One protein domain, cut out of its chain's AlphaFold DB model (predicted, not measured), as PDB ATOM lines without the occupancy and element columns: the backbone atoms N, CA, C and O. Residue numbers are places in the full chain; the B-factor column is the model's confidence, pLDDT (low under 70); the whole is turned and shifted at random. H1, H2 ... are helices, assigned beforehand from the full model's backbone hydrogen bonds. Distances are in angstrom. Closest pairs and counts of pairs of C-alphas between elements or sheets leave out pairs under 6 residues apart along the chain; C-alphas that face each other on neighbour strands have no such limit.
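AT A GLANCE: This is residues 186 to 328 of the 330 residues of an uncharacterized protein of Candidatus Pacebacteria bacterium CG10_big_fil_rev_8_21_14_0_10_56_10 (UniProt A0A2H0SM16). The model is a long, loose, two-ended shape with the long helix H6 as its spine: at one end H7 folds back along H6, H8 folds back along H7, and the short helix H1 packs on H6 and H8. At the other end H4 and H5 form a separate helical hairpin, while the second long helix, H2, slants across the first half of H6 and leads through the small helix H3 to that hairpin. The printed part has 143 residues with eight named helices, H1 to H8 in order along the chain, and no named strand; the class is all helix. The whole is loose, with a radius of gyration of the C-alphas of 19.0 A, and elongated, spanning 57 by 31 by 28 A.

HOW THE PARTS SIT: H1, residues 194 to 198, touches H8, residues 318 to 326, and the closest C-alphas are those of Leu 197 and Ala 322, 4.9 A apart. H1 also touches H6, residues 269 to 295, which meets it with residues 281 to 288 alone; the C-alphas of Leu 198 and Phe 285, the closest, are 6.3 A apart. H2, residues 205 to 226, touches H6 at a steep tilt of 66 degrees, opposite ways. H2 touches H6 with residues 216 to 223 alone, and H6 touches H2 with residues 273 to 280 alone; the closest C-alphas, those of Ile 219 and Ala 277, are 6.4 A apart. H3, residues 228 to 231, and H2 meet only through their link. H4, residues 234 to 244, is close to H3 but not clearly touching, with the C-alphas of Ala 229 and His 237 the closest at 6.8 A. H4 and H5, residues 251 to 263, form a helical hairpin: they touch at a shallow tilt of 21 degrees, opposite ways, closest at the C-alphas of Ile 243 and Ile 258, 6.9 A. H5 is apart from H2. H6 is the hub, touching three other helices. With H7, residues 300 to 314, it forms a second helical hairpin at a shallow tilt of 17 degrees, closest at the C-alphas of Glu 293 and Leu 303, 6.2 A; residues 286 to 293 of H6 alone take part. H7 and H8 form a third hairpin at a shallow tilt of 18 degrees, with the C-alphas of Ala 309 and Ala 321 the closest at 4.2 A. The helix packing is mostly aligned: three of four tilts between touching helices are shallow. In H1, H2, H4, H5, H6, H7 and H8 every O i to N i+4 pair is within hydrogen-bond range; H3 is too short for such a pair.

IN THESE COORDINATES: H1 begins at C-alpha 194, (19.216, 21.307, -32.184). H2 measures 31.5 A from first to last C-alpha, and H3, four residues, follows it. H4 is 15.2 A long and H5 18.0 A. H6, the longest with 27 residues, runs 38.8 A from C-alpha 269 at (-0.572, 12.465, -35.329). H7 is 21.0 A long, and H8, 12.1 A, ends at C-alpha 326, (31.596, 23.218, -34.001).

THE WHOLE: The two C-alphas farthest apart, those of Gln 235 and Glu 301, are 57.9 A apart. The printed part has no cut, and no link between the helices is long. Residues 247 to 253, of which 251 to 253 belong to H5, stand free. The mean pLDDT of the printed part is 92.5, and confidence is low, under 70, at residues 247 to 250.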
ATOM      1  N   THR A 186      23.136   7.729 -28.051       79.62
ATOM      2  CA  THR A 186      23.664   9.092 -27.855       79.62
ATOM      3  C   THR A 186      24.124   9.782 -29.142       79.62
ATOM      4  O   THR A 186      24.323  10.992 -29.140       79.62
ATOM      5  N   GLU A 187      24.292   9.039 -30.238       90.44
ATOM      6  CA  GLU A 187      24.640   9.569 -31.561       90.44
ATOM      7  C   GLU A 187      23.409   9.793 -32.461       90.44
ATOM      8  O   GLU A 187      23.555  10.429 -33.506       90.44
ATOM      9  N   SER A 188      22.214   9.311 -32.081       93.38
ATOM     10  CA  SER A 188      20.995   9.387 -32.903       93.38
ATOM     11  C   SER A 188      20.456  10.817 -33.021       93.38
ATOM     12  O   SER A 188      20.690  11.657 -32.146       93.38
ATOM     13  N   LEU A 189      19.737  11.115 -34.109       94.50
ATOM     14  CA  LEU A 189      19.268  12.472 -34.402       94.50
ATOM     15  C   LEU A 189      18.249  12.960 -33.370       94.50
ATOM     16  O   LEU A 189      18.269  14.136 -33.005       94.50
ATOM     17  N   GLU A 190      17.379  12.073 -32.881       93.94
ATOM     18  CA  GLU A 190      16.338  12.416 -31.910       93.94
ATOM     19  C   GLU A 190      16.947  12.975 -30.621       93.94
ATOM     20  O   GLU A 190      16.471  13.984 -30.103       93.94
ATOM     21  N   GLN A 191      18.053  12.382 -30.157       93.19
ATOM     22  CA  GLN A 191      18.690  12.720 -28.880       93.19
ATOM     23  C   GLN A 191      19.577  13.972 -28.928       93.19
ATOM     24  O   GLN A 191      19.954  14.491 -27.877       93.19
ATOM     25  N   GLN A 192      19.920  14.482 -30.117       94.62
ATOM     26  CA  GLN A 192      20.775  15.667 -30.227       94.62
ATOM     27  C   GLN A 192      20.040  16.955 -29.858       94.62
ATOM     28  O   GLN A 192      18.895  17.169 -30.265       94.62
ATOM     29  N   ASN A 193      20.734  17.883 -29.205       94.00
ATOM     30  CA  ASN A 193      20.254  19.255 -29.095       94.00
ATOM     31  C   ASN A 193      20.347  19.951 -30.469       94.00
ATOM     32  O   ASN A 193      21.368  19.870 -31.155       94.00
ATOM     33  N   ILE A 194      19.274  20.631 -30.883       94.94
ATOM     34  CA  ILE A 194      19.216  21.307 -32.184       94.94
ATOM     35  C   ILE A 194      20.172  22.504 -32.272       94.94
ATOM     36  O   ILE A 194      20.774  22.729 -33.318       94.94
ATOM     37  N   PHE A 195      20.399  23.212 -31.165       96.38
ATOM     38  CA  PHE A 195      21.330  24.337 -31.109       96.38
ATOM     39  C   PHE A 195      22.787  23.871 -31.217       96.38
ATOM     40  O   PHE A 195      23.569  24.509 -31.918       96.38
ATOM     41  N   ASP A 196      23.129  22.718 -30.627       95.00
ATOM     42  CA  ASP A 196      24.455  22.098 -30.781       95.00
ATOM     43  C   ASP A 196      24.684  21.606 -32.219       95.00
ATOM     44  O   ASP A 196      25.758  21.824 -32.784       95.00
ATOM     45  N   LEU A 197      23.667  21.004 -32.849       95.19
ATOM     46  CA  LEU A 197      23.701  20.627 -34.268       95.19
ATOM     47  C   LEU A 197      23.901  21.839 -35.183       95.19
ATOM     48  O   LEU A 197      24.656  21.757 -36.153       95.19
ATOM     49  N   LEU A 198      23.260  22.967 -34.885       95.25
ATOM     50  CA  LEU A 198      23.361  24.183 -35.693       95.25
ATOM     51  C   LEU A 198      24.545  25.088 -35.306       95.25
ATOM     52  O   LEU A 198      24.891  25.987 -36.066       95.25
ATOM     53  N   GLY A 199      25.230  24.808 -34.192       93.25
ATOM     54  CA  GLY A 199      26.384  25.581 -33.718       93.25
ATOM     55  C   GLY A 199      26.013  26.950 -33.150       93.25
ATOM     56  O   GLY A 199      26.812  27.877 -33.229       93.25
ATOM     57  N   VAL A 200      24.799  27.079 -32.610       93.12
ATOM     58  CA  VAL A 200      24.224  28.325 -32.065       93.12
ATOM     59  C   VAL A 200      23.953  28.223 -30.556       93.12
ATOM     60  O   VAL A 200      23.138  28.955 -29.994       93.12
ATOM     61  N   SER A 201      24.641  27.302 -29.876       90.69
ATOM     62  CA  SER A 201      24.468  26.993 -28.449       90.69
ATOM     63  C   SER A 201      24.709  28.188 -27.517       90.69
ATOM     64  O   SER A 201      24.138  28.224 -26.427       90.69
ATOM     65  N   ASP A 202      25.486  29.181 -27.957       91.75
ATOM     66  CA  ASP A 202      25.777  30.422 -27.225       91.75
ATOM     67  C   ASP A 202      24.646  31.475 -27.285       91.75
ATOM     68  O   ASP A 202      24.740  32.507 -26.620       91.75
ATOM     69  N   GLY A 203      23.574  31.234 -28.054       90.88
ATOM     70  CA  GLY A 203      22.405  32.122 -28.111       90.88
ATOM     71  C   GLY A 203      21.696  32.269 -26.759       90.88
ATOM     72  O   GLY A 203      21.740  31.369 -25.914       90.88
ATOM     73  N   THR A 204      21.022  33.397 -26.540       96.44
ATOM     74  CA  THR A 204      20.226  33.615 -25.324       96.44
ATOM     75  C   THR A 204      19.001  32.704 -25.286       96.44
ATOM     76  O   THR A 204      18.512  32.255 -26.321       96.44
ATOM     77  N   ASP A 205      18.466  32.459 -24.089       95.94
ATOM     78  CA  ASP A 205      17.259  31.641 -23.925       95.94
ATOM     79  C   ASP A 205      16.082  32.217 -24.735       95.94
ATOM     80  O   ASP A 205      15.375  31.477 -25.401       95.94
ATOM     81  N   GLN A 206      15.928  33.546 -24.796       96.44
ATOM     82  CA  GLN A 206      14.867  34.184 -25.583       96.44
ATOM     83  C   GLN A 206      15.016  33.958 -27.100       96.44
ATOM     84  O   GLN A 206      14.016  33.738 -27.783       96.44
ATOM     85  N   GLU A 207      16.239  34.011 -27.639       96.19
ATOM     86  CA  GLU A 207      16.498  33.711 -29.056       96.19
ATOM     87  C   GLU A 207      16.231  32.231 -29.366       96.19
ATOM     88  O   GLU A 207      15.694  31.910 -30.423       96.19
ATOM     89  N   LYS A 208      16.558  31.338 -28.423       96.31
ATOM     90  CA  LYS A 208      16.308  29.896 -28.523       96.31
ATOM     91  C   LYS A 208      14.818  29.563 -28.522       96.31
ATOM     92  O   LYS A 208      14.390  28.833 -29.408       96.31
ATOM     93  N   GLU A 209      14.036  30.119 -27.597       95.81
ATOM     94  CA  GLU A 209      12.576  29.932 -27.582       95.81
ATOM     95  C   GLU A 209      11.941  30.491 -28.867       95.81
ATOM     96  O   GLU A 209      11.195  29.782 -29.530       95.81
ATOM     97  N   THR A 210      12.330  31.700 -29.298       96.12
ATOM     98  CA  THR A 210      11.821  32.303 -30.551       96.12
ATOM     99  C   THR A 210      12.106  31.413 -31.768       96.12
ATOM    100  O   THR A 210      11.235  31.209 -32.607       96.12
ATOM    101  N   PHE A 211      13.310  30.836 -31.851       95.69
ATOM    102  CA  PHE A 211      13.662  29.880 -32.902       95.69
ATOM    103  C   PHE A 211      12.823  28.593 -32.838       95.69
ATOM    104  O   PHE A 211      12.484  28.044 -33.883       95.69
ATOM    105  N   LEU A 212      12.496  28.090 -31.643       95.56
ATOM    106  CA  LEU A 212      11.656  26.897 -31.486       95.56
ATOM    107  C   LEU A 212      10.197  27.165 -31.875       95.56
ATOM    108  O   LEU A 212       9.601  26.312 -32.531       95.56
ATOM    109  N   ASP A 213       9.662  28.344 -31.553       94.31
ATOM    110  CA  ASP A 213       8.332  28.784 -31.994       94.31
ATOM    111  C   ASP A 213       8.262  28.864 -33.532       94.31
ATOM    112  O   ASP A 213       7.377  28.266 -34.150       94.31
ATOM    113  N   GLU A 214       9.238  29.529 -34.170       94.56
ATOM    114  CA  GLU A 214       9.349  29.605 -35.637       94.56
ATOM    115  C   GLU A 214       9.492  28.210 -36.272       94.56
ATOM    116  O   GLU A 214       8.840  27.905 -37.274       94.56
ATOM    117  N   LEU A 215      10.304  27.331 -35.676       94.31
ATOM    118  CA  LEU A 215      10.487  25.953 -36.134       94.31
ATOM    119  C   LEU A 215       9.178  25.155 -36.069       94.31
ATOM    120  O   LEU A 215       8.822  24.477 -37.034       94.31
ATOM    121  N   GLN A 216       8.461  25.234 -34.945       91.94
ATOM    122  CA  GLN A 216       7.183  24.553 -34.756       91.94
ATOM    123  C   GLN A 216       6.137  25.063 -35.752       91.94
ATOM    124  O   GLN A 216       5.406  24.252 -36.324       91.94
ATOM    125  N   GLN A 217       6.095  26.374 -36.007       92.81
ATOM    126  CA  GLN A 217       5.213  26.957 -37.016       92.81
ATOM    127  C   GLN A 217       5.534  26.429 -38.422       92.81
ATOM    128  O   GLN A 217       4.619  26.008 -39.124       92.81
ATOM    129  N   VAL A 218       6.810  26.369 -38.822       94.25
ATOM    130  CA  VAL A 218       7.210  25.836 -40.141       94.25
ATOM    131  C   VAL A 218       6.831  24.360 -40.302       94.25
ATOM    132  O   VAL A 218       6.315  23.980 -41.352       94.25
ATOM    133  N   ILE A 219       7.037  23.527 -39.274       93.00
ATOM    134  CA  ILE A 219       6.631  22.107 -39.295       93.00
ATOM    135  C   ILE A 219       5.109  21.984 -39.438       93.00
ATOM    136  O   ILE A 219       4.618  21.155 -40.203       93.00
ATOM    137  N   TRP A 220       4.363  22.813 -38.707       92.62
ATOM    138  CA  TRP A 220       2.905  22.822 -38.731       92.62
ATOM    139  C   TRP A 220       2.348  23.264 -40.088       92.62
ATOM    140  O   TRP A 220       1.489  22.584 -40.643       92.62
ATOM    141  N   GLU A 221       2.860  24.358 -40.655       92.19
ATOM    142  CA  GLU A 221       2.451  24.850 -41.975       92.19
ATOM    143  C   GLU A 221       2.764  23.838 -43.089       92.19
ATOM    144  O   GLU A 221       1.897  23.580 -43.926       92.19
ATOM    145  N   ASP A 222       3.947  23.206 -43.066       92.44
ATOM    146  CA  ASP A 222       4.326  22.143 -44.012       92.44
ATOM    147  C   ASP A 222       3.343  20.964 -43.961       92.44
ATOM    148  O   ASP A 222       2.822  20.536 -44.994       92.44
ATOM    149  N   PHE A 223       3.028  20.505 -42.746       92.69
ATOM    150  CA  PHE A 223       2.093  19.412 -42.498       92.69
ATOM    151  C   PHE A 223       0.667  19.735 -42.973       92.69
ATOM    152  O   PHE A 223       0.041  18.922 -43.666       92.69
ATOM    153  N   LEU A 224       0.157  20.933 -42.653       91.62
ATOM    154  CA  LEU A 224      -1.169  21.379 -43.087       91.62
ATOM    155  C   LEU A 224      -1.265  21.548 -44.613       91.62
ATOM    156  O   LEU A 224      -2.314  21.247 -45.185       91.62
ATOM    157  N   GLU A 225      -0.206  22.019 -45.281       90.88
ATOM    158  CA  GLU A 225      -0.198  22.205 -46.738       90.88
ATOM    159  C   GLU A 225      -0.073  20.872 -47.496       90.88
ATOM    160  O   GLU A 225      -0.743  20.678 -48.515       90.88
ATOM    161  N   LYS A 226       0.790  19.956 -47.032       90.31
ATOM    162  CA  LYS A 226       1.258  18.816 -47.843       90.31
ATOM    163  C   LYS A 226       0.686  17.471 -47.426       90.31
ATOM    164  O   LYS A 226       0.399  16.655 -48.301       90.31
ATOM    165  N   ASP A 227       0.520  17.226 -46.128       90.25
ATOM    166  CA  ASP A 227       0.169  15.899 -45.613       90.25
ATOM    167  C   ASP A 227      -1.314  15.787 -45.246       90.25
ATOM    168  O   ASP A 227      -1.940  14.776 -45.557       90.25
ATOM    169  N   VAL A 228      -1.928  16.824 -44.661       90.75
ATOM    170  CA  VAL A 228      -3.352  16.788 -44.257       90.75
ATOM    171  C   VAL A 228      -4.283  16.466 -45.434       90.75
ATOM    172  O   VAL A 228      -5.206  15.664 -45.288       90.75
ATOM    173  N   ALA A 229      -4.002  16.992 -46.630       88.75
ATOM    174  CA  ALA A 229      -4.759  16.686 -47.848       88.75
ATOM    175  C   ALA A 229      -4.611  15.230 -48.348       88.75
ATOM    176  O   ALA A 229      -5.396  14.789 -49.186       88.75
ATOM    177  N   LEU A 230      -3.611  14.486 -47.861       90.69
ATOM    178  CA  LEU A 230      -3.384  13.066 -48.163       90.69
ATOM    179  C   LEU A 230      -3.924  12.136 -47.066       90.69
ATOM    180  O   LEU A 230      -4.161  10.956 -47.329       90.69
ATOM    181  N   LEU A 231      -4.083  12.656 -45.845       90.50
ATOM    182  CA  LEU A 231      -4.497  11.910 -44.655       90.50
ATOM    183  C   LEU A 231      -6.006  12.005 -44.378       90.50
ATOM    184  O   LEU A 231      -6.559  11.097 -43.759       90.50
ATOM    185  N   LEU A 232      -6.674  13.061 -44.852       92.44
ATOM    186  CA  LEU A 232      -8.124  13.249 -44.738       92.44
ATOM    187  C   LEU A 232      -8.874  12.808 -46.003       92.44
ATOM    188  O   LEU A 232      -8.395  12.965 -47.126       92.44
ATOM    189  N   THR A 233     -10.107  12.327 -45.837       92.44
ATOM    190  CA  THR A 233     -11.059  12.171 -46.949       92.44
ATOM    191  C   THR A 233     -11.634  13.521 -47.395       92.44
ATOM    192  O   THR A 233     -11.627  14.492 -46.639       92.44
ATOM    193  N   ASP A 234     -12.230  13.580 -48.594       91.75
ATOM    194  CA  ASP A 234     -12.878  14.795 -49.128       91.75
ATOM    195  C   ASP A 234     -13.876  15.444 -48.142       91.75
ATOM    196  O   ASP A 234     -13.998  16.668 -48.074       91.75
ATOM    197  N   GLN A 235     -14.601  14.626 -47.367       90.56
ATOM    198  CA  GLN A 235     -15.592  15.098 -46.397       90.56
ATOM    199  C   GLN A 235     -14.937  15.687 -45.138       90.56
ATOM    200  O   GLN A 235     -15.397  16.708 -44.627       90.56
ATOM    201  N   GLU A 236     -13.875  15.058 -44.637       92.44
ATOM    202  CA  GLU A 236     -13.119  15.534 -43.474       92.44
ATOM    203  C   GLU A 236     -12.320  16.793 -43.829       92.44
ATOM    204  O   GLU A 236     -12.301  17.749 -43.059       92.44
ATOM    205  N   HIS A 237     -11.756  16.852 -45.037       91.69
ATOM    206  CA  HIS A 237     -11.066  18.030 -45.555       91.69
ATOM    207  C   HIS A 237     -12.007  19.243 -45.702       91.69
ATOM    208  O   HIS A 237     -11.606  20.387 -45.480       91.69
ATOM    209  N   GLU A 238     -13.286  19.028 -46.025       91.25
ATOM    210  CA  GLU A 238     -14.291  20.099 -46.028       91.25
ATOM    211  C   GLU A 238     -14.596  20.623 -44.613       91.25
ATOM    212  O   GLU A 238     -14.758  21.829 -44.424       91.25
ATOM    213  N   GLN A 239     -14.620  19.748 -43.601       88.75
ATOM    214  CA  GLN A 239     -14.768  20.153 -42.196       88.75
ATOM    215  C   GLN A 239     -13.521  20.883 -41.678       88.75
ATOM    216  O   GLN A 239     -13.647  21.938 -41.058       88.75
ATOM    217  N   PHE A 240     -12.327  20.389 -42.009       91.44
ATOM    218  CA  PHE A 240     -11.049  21.046 -41.732       91.44
ATOM    219  C   PHE A 240     -11.007  22.473 -42.302       91.44
ATOM    220  O   PHE A 240     -10.706  23.425 -41.578       91.44
ATOM    221  N   ARG A 241     -11.409  22.662 -43.570       89.06
ATOM    222  CA  ARG A 241     -11.509  24.004 -44.170       89.06
ATOM    223  C   ARG A 241     -12.502  24.905 -43.443       89.06
ATOM    224  O   ARG A 241     -12.196  26.071 -43.228       89.06
ATOM    225  N   GLN A 242     -13.642  24.380 -42.993       89.50
ATOM    226  CA  GLN A 242     -14.586  25.169 -42.196       89.50
ATOM    227  C   GLN A 242     -13.986  25.645 -40.866       89.50
ATOM    228  O   GLN A 242     -14.340  26.736 -40.430       89.50
ATOM    229  N   ILE A 243     -13.082  24.882 -40.237       87.69
ATOM    230  CA  ILE A 243     -12.347  25.307 -39.031       87.69
ATOM    231  C   ILE A 243     -11.315  26.391 -39.385       87.69
ATOM    232  O   ILE A 243     -11.274  27.432 -38.727       87.69
ATOM    233  N   MET A 244     -10.543  26.198 -40.459       85.88
ATOM    234  CA  MET A 244      -9.564  27.175 -40.962       85.88
ATOM    235  C   MET A 244     -10.207  28.525 -41.330       85.88
ATOM    236  O   MET A 244      -9.703  29.581 -40.946       85.88
ATOM    237  N   ASP A 245     -11.356  28.501 -42.010       86.88
ATOM    238  CA  ASP A 245     -12.075  29.691 -42.475       86.88
ATOM    239  C   ASP A 245     -12.937  30.368 -41.382       86.88
ATOM    240  O   ASP A 245     -13.529  31.423 -41.640       86.88
ATOM    241  N   LYS A 246     -13.020  29.823 -40.152       83.19
ATOM    242  CA  LYS A 246     -13.789  30.437 -39.045       83.19
ATOM    243  C   LYS A 246     -13.311  31.876 -38.783       83.19
ATOM    244  O   LYS A 246     -12.168  32.063 -38.355       83.19
ATOM    245  N   PRO A 247     -14.170  32.905 -38.924       67.19
ATOM    246  CA  PRO A 247     -13.830  34.258 -38.505       67.19
ATOM    247  C   PRO A 247     -13.873  34.344 -36.972       67.19
ATOM    248  O   PRO A 247     -14.948  34.351 -36.371       67.19
ATOM    249  N   GLY A 248     -12.705  34.413 -36.333       68.00
ATOM    250  CA  GLY A 248     -12.558  34.386 -34.876       68.00
ATOM    251  C   GLY A 248     -11.196  34.915 -34.401       68.00
ATOM    252  O   GLY A 248     -10.351  35.245 -35.233       68.00
ATOM    253  N   PRO A 249     -10.996  35.075 -33.080       60.22
ATOM    254  CA  PRO A 249      -9.785  35.666 -32.521       60.22
ATOM    255  C   PRO A 249      -8.686  34.632 -32.221       60.22
ATOM    256  O   PRO A 249      -8.964  33.608 -31.611       60.22
ATOM    257  N   ARG A 250      -7.438  35.029 -32.516       59.38
ATOM    258  CA  ARG A 250      -6.155  34.348 -32.238       59.38
ATOM    259  C   ARG A 250      -5.936  33.016 -32.950       59.38
ATOM    260  O   ARG A 250      -6.719  32.078 -32.834       59.38
ATOM    261  N   ASP A 251      -4.793  32.948 -33.616       74.94
ATOM    262  CA  ASP A 251      -4.310  31.764 -34.313       74.94
ATOM    263  C   ASP A 251      -4.097  30.592 -33.338       74.94
ATOM    264  O   ASP A 251      -4.506  29.483 -33.663       74.94
ATOM    265  N   ASP A 252      -3.643  30.853 -32.101       80.62
ATOM    266  CA  ASP A 252      -3.478  29.851 -31.030       80.62
ATOM    267  C   ASP A 252      -4.743  29.001 -30.795       80.62
ATOM    268  O   ASP A 252      -4.688  27.772 -30.760       80.62
ATOM    269  N   GLN A 253      -5.910  29.645 -30.656       85.12
ATOM    270  CA  GLN A 253      -7.160  28.943 -30.339       85.12
ATOM    271  C   GLN A 253      -7.702  28.176 -31.553       85.12
ATOM    272  O   GLN A 253      -8.318  27.121 -31.404       85.12
ATOM    273  N   ARG A 254      -7.446  28.678 -32.767       85.31
ATOM    274  CA  ARG A 254      -7.735  27.941 -34.003       85.31
ATOM    275  C   ARG A 254      -6.805  26.735 -34.146       85.31
ATOM    276  O   ARG A 254      -7.263  25.677 -34.558       85.31
ATOM    277  N   GLN A 255      -5.525  26.879 -33.811       85.50
ATOM    278  CA  GLN A 255      -4.551  25.794 -33.852       85.50
ATOM    279  C   GLN A 255      -4.928  24.677 -32.873       85.50
ATOM    280  O   GLN A 255      -4.894  23.517 -33.267       85.50
ATOM    281  N   GLU A 256      -5.379  25.006 -31.659       89.06
ATOM    282  CA  GLU A 256      -5.908  24.026 -30.696       89.06
ATOM    283  C   GLU A 256      -7.134  23.270 -31.253       89.06
ATOM    284  O   GLU A 256      -7.135  22.039 -31.256       89.06
ATOM    285  N   GLU A 257      -8.128  23.972 -31.825       90.50
ATOM    286  CA  GLU A 257      -9.281  23.326 -32.485       90.50
ATOM    287  C   GLU A 257      -8.870  22.423 -33.667       90.50
ATOM    288  O   GLU A 257      -9.478  21.374 -33.887       90.50
ATOM    289  N   ILE A 258      -7.860  22.823 -34.451       90.88
ATOM    290  CA  ILE A 258      -7.352  22.018 -35.569       90.88
ATOM    291  C   ILE A 258      -6.617  20.777 -35.048       90.88
ATOM    292  O   ILE A 258      -6.821  19.695 -35.593       90.88
ATOM    293  N   ILE A 259      -5.790  20.902 -34.006       91.25
ATOM    294  CA  ILE A 259      -5.074  19.766 -33.407       91.25
ATOM    295  C   ILE A 259      -6.073  18.745 -32.846       91.25
ATOM    296  O   ILE A 259      -5.955  17.568 -33.174       91.25
ATOM    297  N   GLU A 260      -7.089  19.176 -32.088       93.06
ATOM    298  CA  GLU A 260      -8.133  18.277 -31.564       93.06
ATOM    299  C   GLU A 260      -8.898  17.567 -32.699       93.06
ATOM    300  O   GLU A 260      -9.149  16.362 -32.634       93.06
ATOM    301  N   PHE A 261      -9.230  18.293 -33.774       93.19
ATOM    302  CA  PHE A 261      -9.896  17.718 -34.945       93.19
ATOM    303  C   PHE A 261      -9.019  16.693 -35.681       93.19
ATOM    304  O   PHE A 261      -9.511  15.632 -36.067       93.19
ATOM    305  N   LEU A 262      -7.733  16.994 -35.884       93.06
ATOM    306  CA  LEU A 262      -6.818  16.114 -36.607       93.06
ATOM    307  C   LEU A 262      -6.410  14.891 -35.777       93.06
ATOM    308  O   LEU A 262      -6.326  13.810 -36.351       93.06
ATOM    309  N   ASP A 263      -6.225  15.005 -34.460       93.56
ATOM    310  CA  ASP A 263      -5.892  13.865 -33.585       93.56
ATOM    311  C   ASP A 263      -7.024  12.819 -33.553       93.56
ATOM    312  O   ASP A 263      -6.785  11.611 -33.584       93.56
ATOM    313  N   GLY A 264      -8.281  13.275 -33.617       92.12
ATOM    314  CA  GLY A 264      -9.451  12.400 -33.718       92.12
ATOM    315  C   GLY A 264      -9.584  11.626 -35.041       92.12
ATOM    316  O   GLY A 264     -10.366  10.674 -35.100       92.12
ATOM    317  N   LEU A 265      -8.850  12.016 -36.092       92.44
ATOM    318  CA  LEU A 265      -8.941  11.437 -37.441       92.44
ATOM    319  C   LEU A 265      -7.647  10.750 -37.902       92.44
ATOM    320  O   LEU A 265      -7.702   9.715 -38.567       92.44
ATOM    321  N   ILE A 266      -6.490  11.314 -37.556       90.88
ATOM    322  CA  ILE A 266      -5.165  10.891 -38.010       90.88
ATOM    323  C   ILE A 266      -4.502  10.073 -36.891       90.88
ATOM    324  O   ILE A 266      -3.962  10.642 -35.941       90.88
ATOM    325  N   PRO A 267      -4.496   8.728 -36.974       90.50
ATOM    326  CA  PRO A 267      -3.887   7.908 -35.939       90.50
ATOM    327  C   PRO A 267      -2.373   8.140 -35.889       90.50
ATOM    328  O   PRO A 267      -1.680   8.011 -36.901       90.50
ATOM    329  N   ASN A 268      -1.853   8.367 -34.681       90.81
ATOM    330  CA  ASN A 268      -0.449   8.701 -34.412       90.81
ATOM    331  C   ASN A 268      -0.016  10.076 -34.972       90.81
ATOM    332  O   ASN A 268       1.128  10.226 -35.398       90.81
ATOM    333  N   LEU A 269      -0.898  11.084 -34.945       91.12
ATOM    334  CA  LEU A 269      -0.572  12.465 -35.329       91.12
ATOM    335  C   LEU A 269       0.726  12.977 -34.670       91.12
ATOM    336  O   LEU A 269       1.592  13.507 -35.360       91.12
ATOM    337  N   GLU A 270       0.900  12.752 -33.363       90.44
ATOM    338  CA  GLU A 270       2.120  13.110 -32.616       90.44
ATOM    339  C   GLU A 270       3.393  12.487 -33.224       90.44
ATOM    340  O   GLU A 270       4.406  13.167 -33.371       90.44
ATOM    341  N   GLN A 271       3.331  11.218 -33.641       93.56
ATOM    342  CA  GLN A 271       4.456  10.519 -34.270       93.56
ATOM    343  C   GLN A 271       4.786  11.109 -35.648       93.56
ATOM    344  O   GLN A 271       5.959  11.282 -35.966       93.56
ATOM    345  N   ILE A 272       3.772  11.467 -36.444       92.38
ATOM    346  CA  ILE A 272       3.964  12.119 -37.750       92.38
ATOM    347  C   ILE A 272       4.613  13.499 -37.563       92.38
ATOM    348  O   ILE A 272       5.576  13.832 -38.252       92.38
ATOM    349  N   MET A 273       4.140  14.283 -36.590       92.06
ATOM    350  CA  MET A 273       4.720  15.587 -36.254       92.06
ATOM    351  C   MET A 273       6.168  15.466 -35.752       92.06
ATOM    352  O   MET A 273       7.020  16.272 -36.132       92.06
ATOM    353  N   LEU A 274       6.476  14.439 -34.952       93.62
ATOM    354  CA  LEU A 274       7.841  14.130 -34.522       93.62
ATOM    355  C   LEU A 274       8.737  13.746 -35.709       93.62
ATOM    356  O   LEU A 274       9.853  14.250 -35.812       93.62
ATOM    357  N   GLU A 275       8.262  12.899 -36.623       94.62
ATOM    358  CA  GLU A 275       8.997  12.526 -37.837       94.62
ATOM    359  C   GLU A 275       9.316  13.758 -38.696       94.62
ATOM    360  O   GLU A 275      10.477  13.962 -39.051       94.62
ATOM    361  N   LYS A 276       8.346  14.656 -38.914       94.12
ATOM    362  CA  LYS A 276       8.559  15.935 -39.616       94.12
ATOM    363  C   LYS A 276       9.566  16.844 -38.908       94.12
ATOM    364  O   LYS A 276      10.420  17.448 -39.561       94.12
ATOM    365  N   ALA A 277       9.529  16.908 -37.576       94.88
ATOM    366  CA  ALA A 277      10.513  17.655 -36.794       94.88
ATOM    367  C   ALA A 277      11.939  17.092 -36.965       94.88
ATOM    368  O   ALA A 277      12.902  17.859 -37.051       94.88
ATOM    369  N   LEU A 278      12.086  15.766 -37.052       96.19
ATOM    370  CA  LEU A 278      13.368  15.104 -37.308       96.19
ATOM    371  C   LEU A 278      13.851  15.323 -38.748       96.19
ATOM    372  O   LEU A 278      15.020  15.661 -38.936       96.19
ATOM    373  N   GLU A 279      12.970  15.218 -39.746       95.31
ATOM    374  CA  GLU A 279      13.287  15.523 -41.149       95.31
ATOM    375  C   GLU A 279      13.779  16.969 -41.317       95.31
ATOM    376  O   GLU A 279      14.818  17.204 -41.941       95.31
ATOM    377  N   LEU A 280      13.096  17.945 -40.705       96.06
ATOM    378  CA  LEU A 280      13.503  19.351 -40.756       96.06
ATOM    379  C   LEU A 280      14.836  19.593 -40.030       96.06
ATOM    380  O   LEU A 280      15.705  20.300 -40.541       96.06
ATOM    381  N   LYS A 281      15.038  18.967 -38.866       95.94
ATOM    382  CA  LYS A 281      16.293  19.018 -38.097       95.94
ATOM    383  C   LYS A 281      17.475  18.457 -38.896       95.94
ATOM    384  O   LYS A 281      18.549  19.062 -38.907       95.94
ATOM    385  N   GLU A 282      17.274  17.352 -39.614       97.19
ATOM    386  CA  GLU A 282      18.249  16.807 -40.564       97.19
ATOM    387  C   GLU A 282      18.501  17.766 -41.739       97.19
ATOM    388  O   GLU A 282      19.658  18.028 -42.084       97.19
ATOM    389  N   ALA A 283      17.445  18.319 -42.341       97.00
ATOM    390  CA  ALA A 283      17.551  19.236 -43.473       97.00
ATOM    391  C   ALA A 283      18.347  20.504 -43.121       97.00
ATOM    392  O   ALA A 283      19.271  20.871 -43.850       97.00
ATOM    393  N   MET A 284      18.072  21.126 -41.970       96.88
ATOM    394  CA  MET A 284      18.825  22.293 -41.497       96.88
ATOM    395  C   MET A 284      20.295  21.961 -41.212       96.88
ATOM    396  O   MET A 284      21.178  22.747 -41.555       96.88
ATOM    397  N   PHE A 285      20.595  20.784 -40.650       97.69
ATOM    398  CA  PHE A 285      21.981  20.349 -40.456       97.69
ATOM    399  C   PHE A 285      22.720  20.147 -41.793       97.69
ATOM    400  O   PHE A 285      23.886  20.523 -41.934       97.69
ATOM    401  N   ARG A 286      22.034  19.604 -42.807       97.38
ATOM    402  CA  ARG A 286      22.574  19.446 -44.168       97.38
ATOM    403  C   ARG A 286      22.818  20.793 -44.856       97.38
ATOM    404  O   ARG A 286      23.872  20.962 -45.470       97.38
ATOM    405  N   GLU A 287      21.911  21.759 -44.716       97.81
ATOM    406  CA  GLU A 287      22.126  23.118 -45.232       97.81
ATOM    407  C   GLU A 287      23.250  23.846 -44.475       97.81
ATOM    408  O   GLU A 287      24.052  24.530 -45.113       97.81
ATOM    409  N   ARG A 288      23.422  23.621 -43.159       96.69
ATOM    410  CA  ARG A 288      24.607  24.100 -42.422       96.69
ATOM    411  C   ARG A 288      25.903  23.530 -43.002       96.69
ATOM    412  O   ARG A 288      26.833  24.295 -43.241       96.69
ATOM    413  N   ILE A 289      25.977  22.216 -43.247       97.31
ATOM    414  CA  ILE A 289      27.150  21.588 -43.883       97.31
ATOM    415  C   ILE A 289      27.468  22.285 -45.206       97.31
ATOM    416  O   ILE A 289      28.600  22.707 -45.413       97.31
ATOM    417  N   LYS A 290      26.471  22.448 -46.078       97.50
ATOM    418  CA  LYS A 290      26.624  23.098 -47.384       97.50
ATOM    419  C   LYS A 290      27.101  24.552 -47.261       97.50
ATOM    420  O   LYS A 290      28.046  24.933 -47.944       97.50
ATOM    421  N   GLY A 291      26.534  25.333 -46.338       96.06
ATOM    422  CA  GLY A 291      27.008  26.689 -46.040       96.06
ATOM    423  C   GLY A 291      28.472  26.722 -45.582       96.06
ATOM    424  O   GLY A 291      29.231  27.589 -46.010       96.06
ATOM    425  N   MET A 292      28.907  25.739 -44.786       95.56
ATOM    426  CA  MET A 292      30.311  25.583 -44.382       95.56
ATOM    427  C   MET A 292      31.215  25.136 -45.551       95.56
ATOM    428  O   MET A 292      32.347  25.611 -45.650       95.56
ATOM    429  N   GLU A 293      30.744  24.269 -46.458       96.06
ATOM    430  CA  GLU A 293      31.468  23.901 -47.692       96.06
ATOM    431  C   GLU A 293      31.716  25.135 -48.578       96.06
ATOM    432  O   GLU A 293      32.816  25.312 -49.105       96.06
ATOM    433  N   GLU A 294      30.715  26.010 -48.708       95.88
ATOM    434  CA  GLU A 294      30.797  27.254 -49.480       95.88
ATOM    435  C   GLU A 294      31.700  28.302 -48.800       95.88
ATOM    436  O   GLU A 294      32.590  28.862 -49.446       95.88
ATOM    437  N   PHE A 295      31.538  28.531 -47.491       95.44
ATOM    438  CA  PHE A 295      32.323  29.509 -46.725       95.44
ATOM    439  C   PHE A 295      33.816  29.149 -46.660       95.44
ATOM    440  O   PHE A 295      34.681  30.011 -46.841       95.44
ATOM    441  N   HIS A 296      34.144  27.866 -46.478       95.19
ATOM    442  CA  HIS A 296      35.526  27.391 -46.385       95.19
ATOM    443  C   HIS A 296      36.143  26.971 -47.729       95.19
ATOM    444  O   HIS A 296      37.217  26.376 -47.724       95.19
ATOM    445  N   ALA A 297      35.555  27.306 -48.885       92.88
ATOM    446  CA  ALA A 297      35.981  26.828 -50.214       92.88
ATOM    447  C   ALA A 297      37.486  27.004 -50.566       92.88
ATOM    448  O   ALA A 297      37.998  26.318 -51.453       92.88
ATOM    449  N   GLY A 298      38.218  27.896 -49.882       92.00
ATOM    450  CA  GLY A 298      39.673  28.083 -50.018       92.00
ATOM    451  C   GLY A 298      40.550  27.455 -48.919       92.00
ATOM    452  O   GLY A 298      41.771  27.603 -48.962       92.00
ATOM    453  N   GLN A 299      39.968  26.789 -47.918       95.25
ATOM    454  CA  GLN A 299      40.642  26.322 -46.702       95.25
ATOM    455  C   GLN A 299      40.635  24.789 -46.622       95.25
ATOM    456  O   GLN A 299      39.696  24.179 -46.118       95.25
ATOM    457  N   ALA A 300      41.707  24.150 -47.099       94.56
ATOM    458  CA  ALA A 300      41.774  22.690 -47.232       94.56
ATOM    459  C   ALA A 300      41.552  21.912 -45.915       94.56
ATOM    460  O   ALA A 300      40.942  20.847 -45.936       94.56
ATOM    461  N   GLU A 301      42.022  22.435 -44.778       94.56
ATOM    462  CA  GLU A 301      41.854  21.799 -43.462       94.56
ATOM    463  C   GLU A 301      40.406  21.894 -42.953       94.56
ATOM    464  O   GLU A 301      39.831  20.886 -42.543       94.56
ATOM    465  N   ALA A 302      39.780  23.070 -43.068       95.12
ATOM    466  CA  ALA A 302      38.375  23.254 -42.717       95.12
ATOM    467  C   ALA A 302      37.458  22.421 -43.628       95.12
ATOM    468  O   ALA A 302      36.603  21.694 -43.130       95.12
ATOM    469  N   LEU A 303      37.691  22.415 -44.947       96.44
ATOM    470  CA  LEU A 303      36.947  21.560 -45.881       96.44
ATOM    471  C   LEU A 303      37.092  20.070 -45.565       96.44
ATOM    472  O   LEU A 303      36.117  19.334 -45.696       96.44
ATOM    473  N   ALA A 304      38.270  19.605 -45.139       96.69
ATOM    474  CA  ALA A 304      38.434  18.220 -44.702       96.69
ATOM    475  C   ALA A 304      37.542  17.912 -43.484       96.69
ATOM    476  O   ALA A 304      36.867  16.885 -43.470       96.69
ATOM    477  N   ALA A 305      37.461  18.829 -42.512       96.81
ATOM    478  CA  ALA A 305      36.580  18.689 -41.355       96.81
ATOM    479  C   ALA A 305      35.081  18.730 -41.721       96.81
ATOM    480  O   ALA A 305      34.319  17.921 -41.194       96.81
ATOM    481  N   VAL A 306      34.656  19.599 -42.650       97.56
ATOM    482  CA  VAL A 306      33.262  19.641 -43.139       97.56
ATOM    483  C   VAL A 306      32.888  18.347 -43.875       97.56
ATOM    484  O   VAL A 306      31.824  17.782 -43.625       97.56
ATOM    485  N   ASN A 307      33.773  17.828 -44.734       97.06
ATOM    486  CA  ASN A 307      33.547  16.555 -45.430       97.06
ATOM    487  C   ASN A 307      33.476  15.368 -44.451       97.06
ATOM    488  O   ASN A 307      32.616  14.503 -44.603       97.06
ATOM    489  N   GLU A 308      34.320  15.346 -43.416       97.44
ATOM    490  CA  GLU A 308      34.266  14.327 -42.360       97.44
ATOM    491  C   GLU A 308      32.951  14.407 -41.565       97.44
ATOM    492  O   GLU A 308      32.327  13.381 -41.307       97.44
ATOM    493  N   ALA A 309      32.469  15.613 -41.238       97.31
ATOM    494  CA  ALA A 309      31.168  15.800 -40.592       97.31
ATOM    495  C   ALA A 309      30.002  15.296 -41.464       97.31
ATOM    496  O   ALA A 309      29.099  14.627 -40.964       97.31
ATOM    497  N   LYS A 310      30.055  15.554 -42.776       97.50
ATOM    498  CA  LYS A 310      29.085  15.082 -43.779       97.50
ATOM    499  C   LYS A 310      29.065  13.555 -43.902       97.50
ATOM    500  O   LYS A 310      27.993  12.948 -43.986       97.50
ATOM    501  N   GLU A 311      30.238  12.925 -43.861       97.94
ATOM    502  CA  GLU A 311      30.379  11.466 -43.833       97.94
ATOM    503  C   GLU A 311      29.869  10.871 -42.505       97.94
ATOM    504  O   GLU A 311      29.161   9.861 -42.526       97.94
ATOM    505  N   LEU A 312      30.134  11.517 -41.365       97.06
ATOM    506  CA  LEU A 312      29.611  11.122 -40.051       97.06
ATOM    507  C   LEU A 312      28.077  11.205 -39.985       97.06
ATOM    508  O   LEU A 312      27.437  10.232 -39.586       97.06
ATOM    509  N   SER A 313      27.461  12.296 -40.453       96.31
ATOM    510  CA  SER A 313      25.994  12.408 -40.486       96.31
ATOM    511  C   SER A 313      25.351  11.371 -41.408       96.31
ATOM    512  O   SER A 313      24.314  10.808 -41.072       96.31
ATOM    513  N   SER A 314      25.999  11.022 -42.530       96.19
ATOM    514  CA  SER A 314      25.518   9.941 -43.407       96.19
ATOM    515  C   SER A 314      25.541   8.551 -42.746       96.19
ATOM    516  O   SER A 314      24.795   7.665 -43.154       96.19
ATOM    517  N   GLN A 315      26.352   8.376 -41.697       96.00
ATOM    518  CA  GLN A 315      26.415   7.176 -40.855       96.00
ATOM    519  C   GLN A 315      25.502   7.265 -39.618       96.00
ATOM    520  O   GLN A 315      25.644   6.457 -38.703       96.00
ATOM    521  N   GLN A 316      24.599   8.252 -39.564       95.00
ATOM    522  CA  GLN A 316      23.758   8.571 -38.404       95.00
ATOM    523  C   GLN A 316      24.556   8.883 -37.122       95.00
ATOM    524  O   GLN A 316      24.072   8.672 -36.014       95.00
ATOM    525  N   ARG A 317      25.787   9.393 -37.266       96.19
ATOM    526  CA  ARG A 317      26.651   9.815 -36.155       96.19
ATOM    527  C   ARG A 317      26.561  11.321 -35.943       96.19
ATOM    528  O   ARG A 317      27.490  12.073 -36.256       96.19
ATOM    529  N   TRP A 318      25.382  11.765 -35.513       96.50
ATOM    530  CA  TRP A 318      24.995  13.174 -35.509       96.50
ATOM    531  C   TRP A 318      25.736  13.981 -34.444       96.50
ATOM    532  O   TRP A 318      26.170  15.096 -34.732       96.50
ATOM    533  N   GLN A 319      25.967  13.403 -33.260       95.56
ATOM    534  CA  GLN A 319      26.754  14.047 -32.204       95.56
ATOM    535  C   GLN A 319      28.205  14.257 -32.657       95.56
ATOM    536  O   GLN A 319      28.742  15.363 -32.569       95.56
ATOM    537  N   SER A 320      28.822  13.204 -33.208       96.12
ATOM    538  CA  SER A 320      30.172  13.264 -33.773       96.12
ATOM    539  C   SER A 320      30.276  14.296 -34.908       96.12
ATOM    540  O   SER A 320      31.252  15.045 -34.969       96.12
ATOM    541  N   ALA A 321      29.277  14.367 -35.797       97.12
ATOM    542  CA  ALA A 321      29.235  15.334 -36.894       97.12
ATOM    543  C   ALA A 321      29.103  16.786 -36.395       97.12
ATOM    544  O   ALA A 321      29.848  17.659 -36.845       97.12
ATOM    545  N   ALA A 322      28.206  17.045 -35.436       96.25
ATOM    546  CA  ALA A 322      28.018  18.363 -34.828       96.25
ATOM    547  C   ALA A 322      29.296  18.857 -34.143       96.25
ATOM    548  O   ALA A 322      29.771  19.957 -34.427       96.25
ATOM    549  N   ALA A 323      29.909  18.011 -33.308       95.69
ATOM    550  CA  ALA A 323      31.168  18.318 -32.634       95.69
ATOM    551  C   ALA A 323      32.298  18.628 -33.631       95.69
ATOM    552  O   ALA A 323      33.122  19.509 -33.379       95.69
ATOM    553  N   LYS A 324      32.319  17.947 -34.786       96.12
ATOM    554  CA  LYS A 324      33.291  18.209 -35.850       96.12
ATOM    555  C   LYS A 324      33.097  19.585 -36.489       96.12
ATOM    556  O   LYS A 324      34.090  20.287 -36.653       96.12
ATOM    557  N   LEU A 325      31.860  19.984 -36.806       96.06
ATOM    558  CA  LEU A 325      31.558  21.316 -37.355       96.06
ATOM    559  C   LEU A 325      31.802  22.436 -36.338       96.06
ATOM    560  O   LEU A 325      32.364  23.465 -36.692       96.06
ATOM    561  N   ASN A 326      31.423  22.230 -35.074       95.38
ATOM    562  CA  ASN A 326      31.596  23.218 -34.001       95.38
ATOM    563  C   ASN A 326      33.074  23.442 -33.628       95.38
ATOM    564  O   ASN A 326      33.405  24.446 -33.006       95.38
ATOM    565  N   GLY A 327      33.966  22.522 -34.009       94.00
ATOM    566  CA  GLY A 327      35.416  22.687 -33.883       94.00
ATOM    567  C   GLY A 327      36.078  23.468 -35.026       94.00
ATOM    568  O   GLY A 327      37.286  23.699 -34.965       94.00
ATOM    569  N   ILE A 328      35.335  23.852 -36.071       93.44
ATOM    570  CA  ILE A 328      35.859  24.640 -37.193       93.44
ATOM    571  C   ILE A 328      35.771  26.132 -36.826       93.44
ATOM    572  O   ILE A 328      34.694  26.585 -36.442       93.44
TER     573      ILE A 328